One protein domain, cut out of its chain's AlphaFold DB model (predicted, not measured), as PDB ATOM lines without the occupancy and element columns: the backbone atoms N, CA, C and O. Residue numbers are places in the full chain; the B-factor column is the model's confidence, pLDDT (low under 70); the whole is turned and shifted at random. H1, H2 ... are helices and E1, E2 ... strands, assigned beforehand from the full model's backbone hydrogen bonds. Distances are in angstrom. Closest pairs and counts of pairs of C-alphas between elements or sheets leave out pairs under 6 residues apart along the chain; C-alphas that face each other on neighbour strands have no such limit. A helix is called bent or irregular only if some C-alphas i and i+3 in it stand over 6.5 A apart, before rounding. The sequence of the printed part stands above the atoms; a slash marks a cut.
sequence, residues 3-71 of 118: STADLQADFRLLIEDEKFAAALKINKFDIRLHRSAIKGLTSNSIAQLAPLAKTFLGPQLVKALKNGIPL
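This is residues 3 to 71 of the 118 residues of the protein "BPI2 domain-containing protein" of Wuchereria bancrofti (UniProt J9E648). A long hairpin of two strands, E1 and E2, is bent like a bow, and the helix H2 packs on E2 along the inside of the bend. The short helix H1 packs on E2 near its far end, at Leu 33, and residues 69 to 70, just before the last printed residue, Leu 71, pair antiparallel with residues 19 to 20 of E2. The 69 printed residues hold two named strands and two named helices, in the order E1, E2, H1, H2; the sheet, E1 - E2, is antiparallel and the class is mixed. The whole is loose, with a radius of gyration of the C-alphas of 15.7 A, and a rod spanning 51 by 20 by 16 A.

Find C-alpha 3 at (26.272, 18.825, -42.853); from there E1, residues 3 to 16, runs 36.4 A and bends by 60 degrees at residue 10. E2, residues 19 to 35, runs 41.2 A and bends by 72 degrees at residue 27. H1 is residues 43 to 47. H2, residues 50 to 67, runs 24.9 A to C-alpha 67 at (12.107, 39.144, -27.448), with a kink of 33 degrees near residue 57; it is neither bent nor irregular, but only just: C-alphas 56 and 59 are 6.3 A apart.

In the hairpin E1 and E2, look for N 4 and O 32, 2.8 A apart, and N 14 and O 21, 2.9 A apart, both within hydrogen-bond range. H2 touches E2, closest at the C-alphas of Ala 22 and Leu 65, 5.0 A; E1 and H2 are near each other, with 9 pairs of C-alphas within 10 A. H1 touches E2, closest at the C-alphas of Leu 33 and Ser 43, 5.0 A. E1 and H1 are apart, and H1 and H2 meet only through their link. In H1 every O i to N i+4 pair is within hydrogen-bond range, in H2 12 of 14.

Look to Glu 18 and Lys 39 for the two C-alphas farthest apart, 51.5 A. The printed part has no cut and no long link. Its mean pLDDT is 79.6; residue 3 alone is under 70.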
ATOM      1  N   SER A   3      27.324  18.167 -42.080       68.00
ATOM      2  CA  SER A   3      26.272  18.825 -42.853       68.00
ATOM      3  C   SER A   3      26.420  20.338 -42.771       68.00
ATOM      4  O   SER A   3      26.864  20.859 -41.751       68.00
ATOM      5  N   THR A   4      26.029  21.025 -43.833       73.44
ATOM      6  CA  THR A   4      25.914  22.483 -43.908       73.44
ATOM      7  C   THR A   4      24.442  22.867 -43.953       73.44
ATOM      8  O   THR A   4      23.610  22.117 -44.470       73.44
ATOM      9  N   ALA A   5      24.112  24.016 -43.370       77.25
ATOM     10  CA  ALA A   5      22.781  24.599 -43.431       77.25
ATOM     11  C   ALA A   5      22.910  26.044 -43.913       77.25
ATOM     12  O   ALA A   5      23.609  26.837 -43.287       77.25
ATOM     13  N   ASP A   6      22.238  26.361 -45.015       78.88
ATOM     14  CA  ASP A   6      22.197  27.691 -45.609       78.88
ATOM     15  C   ASP A   6      20.817  28.307 -45.346       78.88
ATOM     16  O   ASP A   6      19.784  27.745 -45.719       78.88
ATOM     17  N   LEU A   7      20.790  29.467 -44.691       80.44
ATOM     18  CA  LEU A   7      19.571  30.211 -44.371       80.44
ATOM     19  C   LEU A   7      19.554  31.527 -45.150       80.44
ATOM     20  O   LEU A   7      20.469  32.335 -45.027       80.44
ATOM     21  N   GLN A   8      18.473  31.769 -45.890       82.81
ATOM     22  CA  GLN A   8      18.185  33.062 -46.502       82.81
ATOM     23  C   GLN A   8      16.924  33.641 -45.869       82.81
ATOM     24  O   GLN A   8      15.853  33.022 -45.909       82.81
ATOM     25  N   ALA A   9      17.037  34.837 -45.302       83.44
ATOM     26  CA  ALA A   9      15.936  35.487 -44.617       83.44
ATOM     27  C   ALA A   9      16.014  37.009 -44.738       83.44
ATOM     28  O   ALA A   9      17.106  37.573 -44.775       83.44
ATOM     29  N   ASP A  10      14.846  37.645 -44.757       84.38
ATOM     30  CA  ASP A  10      14.726  39.094 -44.642       84.38
ATOM     31  C   ASP A  10      14.639  39.470 -43.163       84.38
ATOM     32  O   ASP A  10      13.882  38.862 -42.396       84.38
ATOM     33  N   PHE A  11      15.400  40.490 -42.778       82.19
ATOM     34  CA  PHE A  11      15.441  41.018 -41.422       82.19
ATOM     35  C   PHE A  11      14.928  42.452 -41.412       82.19
ATOM     36  O   PHE A  11      15.348  43.281 -42.218       82.19
ATOM     37  N   ARG A  12      14.048  42.760 -40.461       84.62
ATOM     38  CA  ARG A  12      13.641  44.129 -40.151       84.62
ATOM     39  C   ARG A  12      13.929  44.404 -38.687       84.62
ATOM     40  O   ARG A  12      13.390  43.723 -37.820       84.62
ATOM     41  N   LEU A  13      14.773  45.391 -38.432       85.81
ATOM     42  CA  LEU A  13      15.114  45.844 -37.087       85.81
ATOM     43  C   LEU A  13      14.041  46.801 -36.565       85.81
ATOM     44  O   LEU A  13      13.459  47.564 -37.338       85.81
ATOM     45  N   LEU A  14      13.762  46.720 -35.268       86.94
ATOM     46  CA  LEU A  14      12.693  47.442 -34.587       86.94
ATOM     47  C   LEU A  14      13.177  47.883 -33.202       86.94
ATOM     48  O   LEU A  14      13.994  47.206 -32.577       86.94
ATOM     49  N   ILE A  15      12.638  48.998 -32.712       85.25
ATOM     50  CA  ILE A  15      12.783  49.411 -31.315       85.25
ATOM     51  C   ILE A  15      11.389  49.374 -30.695       85.25
ATOM     52  O   ILE A  15      10.519  50.146 -31.089       85.25
ATOM     53  N   GLU A  16      11.177  48.451 -29.761       79.62
ATOM     54  CA  GLU A  16       9.905  48.247 -29.055       79.62
ATOM     55  C   GLU A  16      10.198  48.033 -27.567       79.62
ATOM     56  O   GLU A  16      11.131  47.310 -27.222       79.62
ATOM     57  N   ASP A  17       9.431  48.673 -26.680       78.31
ATOM     58  CA  ASP A  17       9.548  48.528 -25.218       78.31
ATOM     59  C   ASP A  17      10.985  48.673 -24.666       78.31
ATOM     60  O   ASP A  17      11.422  47.922 -23.786       78.31
ATOM     61  N   GLU A  18      11.745  49.636 -25.206       78.31
ATOM     62  CA  GLU A  18      13.164  49.882 -24.879       78.31
ATOM     63  C   GLU A  18      14.083  48.683 -25.176       78.31
ATOM     64  O   GLU A  18      15.123  48.479 -24.536       78.31
ATOM     65  N   LYS A  19      13.697  47.856 -26.146       84.62
ATOM     66  CA  LYS A  19      14.484  46.732 -26.640       84.62
ATOM     67  C   LYS A  19      14.748  46.894 -28.122       84.62
ATOM     68  O   LYS A  19      13.896  47.317 -28.899       84.62
ATOM     69  N   PHE A  20      15.943  46.484 -28.503       83.94
ATOM     70  CA  PHE A  20      16.323  46.243 -29.875       83.94
ATOM     71  C   PHE A  20      15.790  44.873 -30.296       83.94
ATOM     72  O   PHE A  20      16.326  43.835 -29.900       83.94
ATOM     73  N   ALA A  21      14.705  44.868 -31.058       86.00
ATOM     74  CA  ALA A  21      14.053  43.665 -31.551       86.00
ATOM     75  C   ALA A  21      14.254  43.520 -33.063       86.00
ATOM     76  O   ALA A  21      14.638  44.454 -33.771       86.00
ATOM     77  N   ALA A  22      13.979  42.327 -33.579       85.12
ATOM     78  CA  ALA A  22      13.953  42.101 -35.012       85.12
ATOM     79  C   ALA A  22      12.782  41.207 -35.419       85.12
ATOM     80  O   ALA A  22      12.456  40.211 -34.771       85.12
ATOM     81  N   ALA A  23      12.169  41.548 -36.546       83.88
ATOM     82  CA  ALA A  23      11.271  40.669 -37.266       83.88
ATOM     83  C   ALA A  23      12.062  39.919 -38.342       83.88
ATOM     84  O   ALA A  23      12.806  40.517 -39.122       83.88
ATOM     85  N   LEU A  24      11.873  38.603 -38.385       83.75
ATOM     86  CA  LEU A  24      12.523  37.706 -39.331       83.75
ATOM     87  C   LEU A  24      11.490  37.071 -40.251       83.75
ATOM     88  O   LEU A  24      10.501  36.507 -39.777       83.75
ATOM     89  N   LYS A  25      11.766  37.068 -41.553       83.88
ATOM     90  CA  LYS A  25      11.027  36.266 -42.529       83.88
ATOM     91  C   LYS A  25      11.978  35.312 -43.239       83.88
ATOM     92  O   LYS A  25      12.822  35.729 -44.022       83.88
ATOM     93  N   ILE A  26      11.827  34.014 -42.979       80.19
ATOM     94  CA  ILE A  26      12.662  32.986 -43.607       80.19
ATOM     95  C   ILE A  26      12.156  32.694 -45.018       80.19
ATOM     96  O   ILE A  26      11.088  32.094 -45.202       80.19
ATOM     97  N   ASN A  27      12.968  33.038 -46.009       81.12
ATOM     98  CA  ASN A  27      12.676  32.796 -47.416       81.12
ATOM     99  C   ASN A  27      13.096  31.376 -47.801       81.12
ATOM    100  O   ASN A  27      12.250  30.571 -48.201       81.12
ATOM    101  N   LYS A  28      14.357  31.016 -47.547       80.12
ATOM    102  CA  LYS A  28      14.935  29.717 -47.911       80.12
ATOM    103  C   LYS A  28      15.713  29.107 -46.749       80.12
ATOM    104  O   LYS A  28      16.366  29.826 -46.002       80.12
ATOM    105  N   PHE A  29      15.638  27.789 -46.609       78.06
ATOM    106  CA  PHE A  29      16.448  27.025 -45.667       78.06
ATOM    107  C   PHE A  29      16.862  25.721 -46.344       78.06
ATOM    108  O   PHE A  29      16.015  24.857 -46.562       78.06
ATOM    109  N   ASP A  30      18.136  25.613 -46.708       75.19
ATOM    110  CA  ASP A  30      18.697  24.446 -47.385       75.19
ATOM    111  C   ASP A  30      19.627  23.700 -46.431       75.19
ATOM    112  O   ASP A  30      20.464  24.307 -45.768       75.19
ATOM    113  N   ILE A  31      19.520  22.373 -46.386       76.62
ATOM    114  CA  ILE A  31      20.440  21.519 -45.629       76.62
ATOM    115  C   ILE A  31      21.149  20.601 -46.616       76.62
ATOM    116  O   ILE A  31      20.504  19.879 -47.378       76.62
ATOM    117  N   ARG A  32      22.480  20.595 -46.583       75.94
ATOM    118  CA  ARG A  32      23.315  19.716 -47.403       75.94
ATOM    119  C   ARG A  32      24.119  18.774 -46.521       75.94
ATOM    120  O   ARG A  32      24.768  19.185 -45.564       75.94
ATOM    121  N   LEU A  33      24.084  17.486 -46.846       76.44
ATOM    122  CA  LEU A  33      24.846  16.456 -46.144       76.44
ATOM    123  C   LEU A  33      26.150  16.187 -46.903       76.44
ATOM    124  O   LEU A  33      26.117  15.703 -48.029       76.44
ATOM    125  N   HIS A  34      27.295  16.456 -46.277       76.50
ATOM    126  CA  HIS A  34      28.613  16.215 -46.872       76.50
ATOM    127  C   HIS A  34      29.154  14.819 -46.568       76.50
ATOM    128  O   HIS A  34      29.735  14.183 -47.442       76.50
ATOM    129  N   ARG A  35      28.994  14.327 -45.330       71.25
ATOM    130  CA  ARG A  35      29.397  12.963 -44.939       71.25
ATOM    131  C   ARG A  35      28.465  12.394 -43.879       71.25
ATOM    132  O   ARG A  35      28.177  13.050 -42.875       71.25
ATOM    133  N   SER A  36      28.082  11.133 -44.045       75.81
ATOM    134  CA  SER A  36      27.364  10.352 -43.039       75.81
ATOM    135  C   SER A  36      28.129   9.070 -42.730       75.81
ATOM    136  O   SER A  36      28.618   8.408 -43.638       75.81
ATOM    137  N   ALA A  37      28.221   8.727 -41.444       74.50
ATOM    138  CA  ALA A  37      28.689   7.413 -40.996       74.50
ATOM    139  C   ALA A  37      27.548   6.375 -40.977       74.50
ATOM    140  O   ALA A  37      27.784   5.191 -40.765       74.50
ATOM    141  N   ILE A  38      26.307   6.822 -41.201       77.25
ATOM    142  CA  ILE A  38      25.103   5.993 -41.223       77.25
ATOM    143  C   ILE A  38      24.852   5.557 -42.665       77.25
ATOM    144  O   ILE A  38      24.602   6.387 -43.547       77.25
ATOM    145  N   LYS A  39      24.927   4.244 -42.890       72.00
ATOM    146  CA  LYS A  39      24.706   3.602 -44.190       72.00
ATOM    147  C   LYS A  39      23.252   3.824 -44.636       72.00
ATOM    148  O   LYS A  39      22.336   3.628 -43.847       72.00
ATOM    149  N   GLY A  40      23.046   4.246 -45.886       72.44
ATOM    150  CA  GLY A  40      21.714   4.521 -46.454       72.44
ATOM    151  C   GLY A  40      21.204   5.957 -46.275       72.44
ATOM    152  O   GLY A  40      20.214   6.329 -46.899       72.44
ATOM    153  N   LEU A  41      21.894   6.796 -45.495       74.25
ATOM    154  CA  LEU A  41      21.558   8.214 -45.381       74.25
ATOM    155  C   LEU A  41      22.125   8.980 -46.586       74.25
ATOM    156  O   LEU A  41      23.342   9.130 -46.716       74.25
ATOM    157  N   THR A  42      21.253   9.459 -47.469       75.75
ATOM    158  CA  THR A  42      21.648  10.233 -48.657       75.75
ATOM    159  C   THR A  42      21.358  11.721 -48.473       75.75
ATOM    160  O   THR A  42      20.554  12.113 -47.625       75.75
ATOM    161  N   SER A  43      21.987  12.572 -49.291       72.88
ATOM    162  CA  SER A  43      21.733  14.019 -49.241       72.88
ATOM    163  C   SER A  43      20.267  14.369 -49.525       72.88
ATOM    164  O   SER A  43      19.746  15.292 -48.906       72.88
ATOM    165  N   ASN A  44      19.577  13.613 -50.388       77.25
ATOM    166  CA  ASN A  44      18.153  13.828 -50.665       77.25
ATOM    167  C   ASN A  44      17.279  13.543 -49.438       77.25
ATOM    168  O   ASN A  44      16.346  14.293 -49.166       77.25
ATOM    169  N   SER A  45      17.604  12.502 -48.670       75.12
ATOM    170  CA  SER A  45      16.877  12.154 -47.443       75.12
ATOM    171  C   SER A  45      16.993  13.251 -46.377       75.12
ATOM    172  O   SER A  45      16.024  13.542 -45.687       75.12
ATOM    173  N   ILE A  46      18.157  13.903 -46.262       75.38
ATOM    174  CA  ILE A  46      18.349  15.046 -45.353       75.38
ATOM    175  C   ILE A  46      17.677  16.317 -45.885       75.38
ATOM    176  O   ILE A  46      17.086  17.059 -45.105       75.38
ATOM    177  N   ALA A  47      17.714  16.565 -47.196       72.44
ATOM    178  CA  ALA A  47      17.054  17.728 -47.790       72.44
ATOM    179  C   ALA A  47      15.533  17.723 -47.542       72.44
ATOM    180  O   ALA A  47      14.939  18.775 -47.318       72.44
ATOM    181  N   GLN A  48      14.910  16.541 -47.478       76.75
ATOM    182  CA  GLN A  48      13.497  16.382 -47.101       76.75
ATOM    183  C   GLN A  48      13.190  16.800 -45.654       76.75
ATOM    184  O   GLN A  48      12.037  17.081 -45.333       76.75
ATOM    185  N   LEU A  49      14.199  16.885 -44.782       74.69
ATOM    186  CA  LEU A  49      14.043  17.396 -43.419       74.69
ATOM    187  C   LEU A  49      14.120  18.924 -43.356       74.69
ATOM    188  O   LEU A  49      13.724  19.501 -42.348       74.69
ATOM    189  N   ALA A  50      14.591  19.603 -44.407       73.25
ATOM    190  CA  ALA A  50      14.717  21.059 -44.409       73.25
ATOM    191  C   ALA A  50      13.371  21.796 -44.223       73.25
ATOM    192  O   ALA A  50      13.323  22.723 -43.411       73.25
ATOM    193  N   PRO A  51      12.246  21.376 -44.847       77.69
ATOM    194  CA  PRO A  51      10.928  21.951 -44.560       77.69
ATOM    195  C   PRO A  51      10.487  21.761 -43.102       77.69
ATOM    196  O   PRO A  51       9.941  22.684 -42.490       77.69
ATOM    197  N   LEU A  52      10.765  20.592 -42.515       75.94
ATOM    198  CA  LEU A  52      10.480  20.319 -41.103       75.94
ATOM    199  C   LEU A  52      11.334  21.214 -40.204       75.94
ATOM    200  O   LEU A  52      10.807  21.899 -39.332       75.94
ATOM    201  N   ALA A  53      12.635  21.301 -40.465       73.50
ATOM    202  CA  ALA A  53      13.536  22.179 -39.736       73.50
ATOM    203  C   ALA A  53      13.119  23.655 -39.846       73.50
ATOM    204  O   ALA A  53      13.108  24.342 -38.831       73.50
ATOM    205  N   LYS A  54      12.667  24.137 -41.014       77.31
ATOM    206  CA  LYS A  54      12.079  25.485 -41.159       77.31
ATOM    207  C   LYS A  54      10.844  25.666 -40.268       77.31
ATOM    208  O   LYS A  54      10.679  26.728 -39.669       77.31
ATOM    209  N   THR A  55      10.011  24.632 -40.148       80.81
ATOM    210  CA  THR A  55       8.786  24.636 -39.330       80.81
ATOM    211  C   THR A  55       9.091  24.680 -37.832       80.81
ATOM    212  O   THR A  55       8.393  25.363 -37.091       80.81
ATOM    213  N   PHE A  56      10.153  24.008 -37.377       81.81
ATOM    214  CA  PHE A  56      10.545  23.986 -35.964       81.81
ATOM    215  C   PHE A  56      11.451  25.160 -35.567       81.81
ATOM    216  O   PHE A  56      11.217  25.806 -34.546       81.81
ATOM    217  N   LEU A  57      12.476  25.461 -36.367       79.56
ATOM    218  CA  LEU A  57      13.468  26.501 -36.074       79.56
ATOM    219  C   LEU A  57      12.924  27.903 -36.344       79.56
ATOM    220  O   LEU A  57      13.229  28.828 -35.595       79.56
ATOM    221  N   GLY A  58      12.098  28.070 -37.379       80.38
ATOM    222  CA  GLY A  58      11.562  29.372 -37.770       80.38
ATOM    223  C   GLY A  58      10.828  30.089 -36.634       80.38
ATOM    224  O   GLY A  58      11.227  31.199 -36.280       80.38
ATOM    225  N   PRO A  59       9.815  29.469 -36.000       85.19
ATOM    226  CA  PRO A  59       9.107  30.074 -34.876       85.19
ATOM    227  C   PRO A  59      10.015  30.397 -33.686       85.19
ATOM    228  O   PRO A  59       9.831  31.434 -33.053       85.19
ATOM    229  N   GLN A  60      11.006  29.548 -33.387       85.12
ATOM    230  CA  GLN A  60      11.936  29.798 -32.282       85.12
ATOM    231  C   GLN A  60      12.851  30.993 -32.562       85.12
ATOM    232  O   GLN A  60      13.005  31.848 -31.693       85.12
ATOM    233  N   LEU A  61      13.391  31.098 -33.781       81.56
ATOM    234  CA  LEU A  61      14.200  32.241 -34.210       81.56
ATOM    235  C   LEU A  61      13.381  33.534 -34.194       81.56
ATOM    236  O   LEU A  61      13.822  34.532 -33.634       81.56
ATOM    237  N   VAL A  62      12.160  33.504 -34.736       84.06
ATOM    238  CA  VAL A  62      11.250  34.659 -34.711       84.06
ATOM    239  C   VAL A  62      10.932  35.067 -33.274       84.06
ATOM    240  O   VAL A  62      10.967  36.253 -32.960       84.06
ATOM    241  N   LYS A  63      10.651  34.109 -32.385       86.19
ATOM    242  CA  LYS A  63      10.372  34.389 -30.971       86.19
ATOM    243  C   LYS A  63      11.584  35.007 -30.269       86.19
ATOM    244  O   LYS A  63      11.424  35.992 -29.558       86.19
ATOM    245  N   ALA A  64      12.778  34.458 -30.479       83.75
ATOM    246  CA  ALA A  64      14.007  34.978 -29.885       83.75
ATOM    247  C   ALA A  64      14.313  36.407 -30.363       83.75
ATOM    248  O   ALA A  64      14.633  37.268 -29.551       83.75
ATOM    249  N   LEU A  65      14.146  36.678 -31.659       84.25
ATOM    250  CA  LEU A  65      14.390  37.999 -32.238       84.25
ATOM    251  C   LEU A  65      13.336  39.035 -31.821       84.25
ATOM    252  O   LEU A  65      13.687  40.188 -31.576       84.25
ATOM    253  N   LYS A  66      12.071  38.626 -31.665       84.06
ATOM    254  CA  LYS A  66      11.013  39.479 -31.100       84.06
ATOM    255  C   LYS A  66      11.236  39.808 -29.629       84.06
ATOM    256  O   LYS A  66      10.929  40.915 -29.212       84.06
ATOM    257  N   ASN A  67      11.765  38.867 -28.844       85.19
ATOM    258  CA  ASN A  67      12.107  39.144 -27.448       85.19
ATOM    259  C   ASN A  67      13.156  40.259 -27.333       85.19
ATOM    260  O   ASN A  67      13.149  40.981 -26.335       85.19
ATOM    261  N   GLY A  68      14.004  40.396 -28.359       82.69
ATOM    262  CA  GLY A  68      14.977  41.466 -28.494       82.69
ATOM    263  C   GLY A  68      16.065  41.447 -27.423       82.69
ATOM    264  O   GLY A  68      16.125  40.575 -26.556       82.69
ATOM    265  N   ILE A  69      16.941  42.439 -27.497       85.38
ATOM    266  CA  ILE A  69      17.987  42.712 -26.514       85.38
ATOM    267  C   ILE A  69      17.668  44.079 -25.900       85.38
ATOM    268  O   ILE A  69      17.331  44.994 -26.651       85.38
ATOM    269  N   PRO A  70      17.723  44.254 -24.569       84.44
ATOM    270  CA  PRO A  70      17.493  45.563 -23.966       84.44
ATOM    271  C   PRO A  70      18.471  46.602 -24.522       84.44
ATOM    272  O   PRO A  70      19.641  46.292 -24.763       84.44
ATOM    273  N   LEU A  71      17.987  47.830 -24.715       81.38
ATOM    274  CA  LEU A  71      18.854  48.938 -25.095       81.38
ATOM    275  C   LEU A  71      19.934  49.152 -24.022       81.38
ATOM    276  O   LEU A  71      19.674  48.967 -22.824       81.38
TER     277      LEU A  71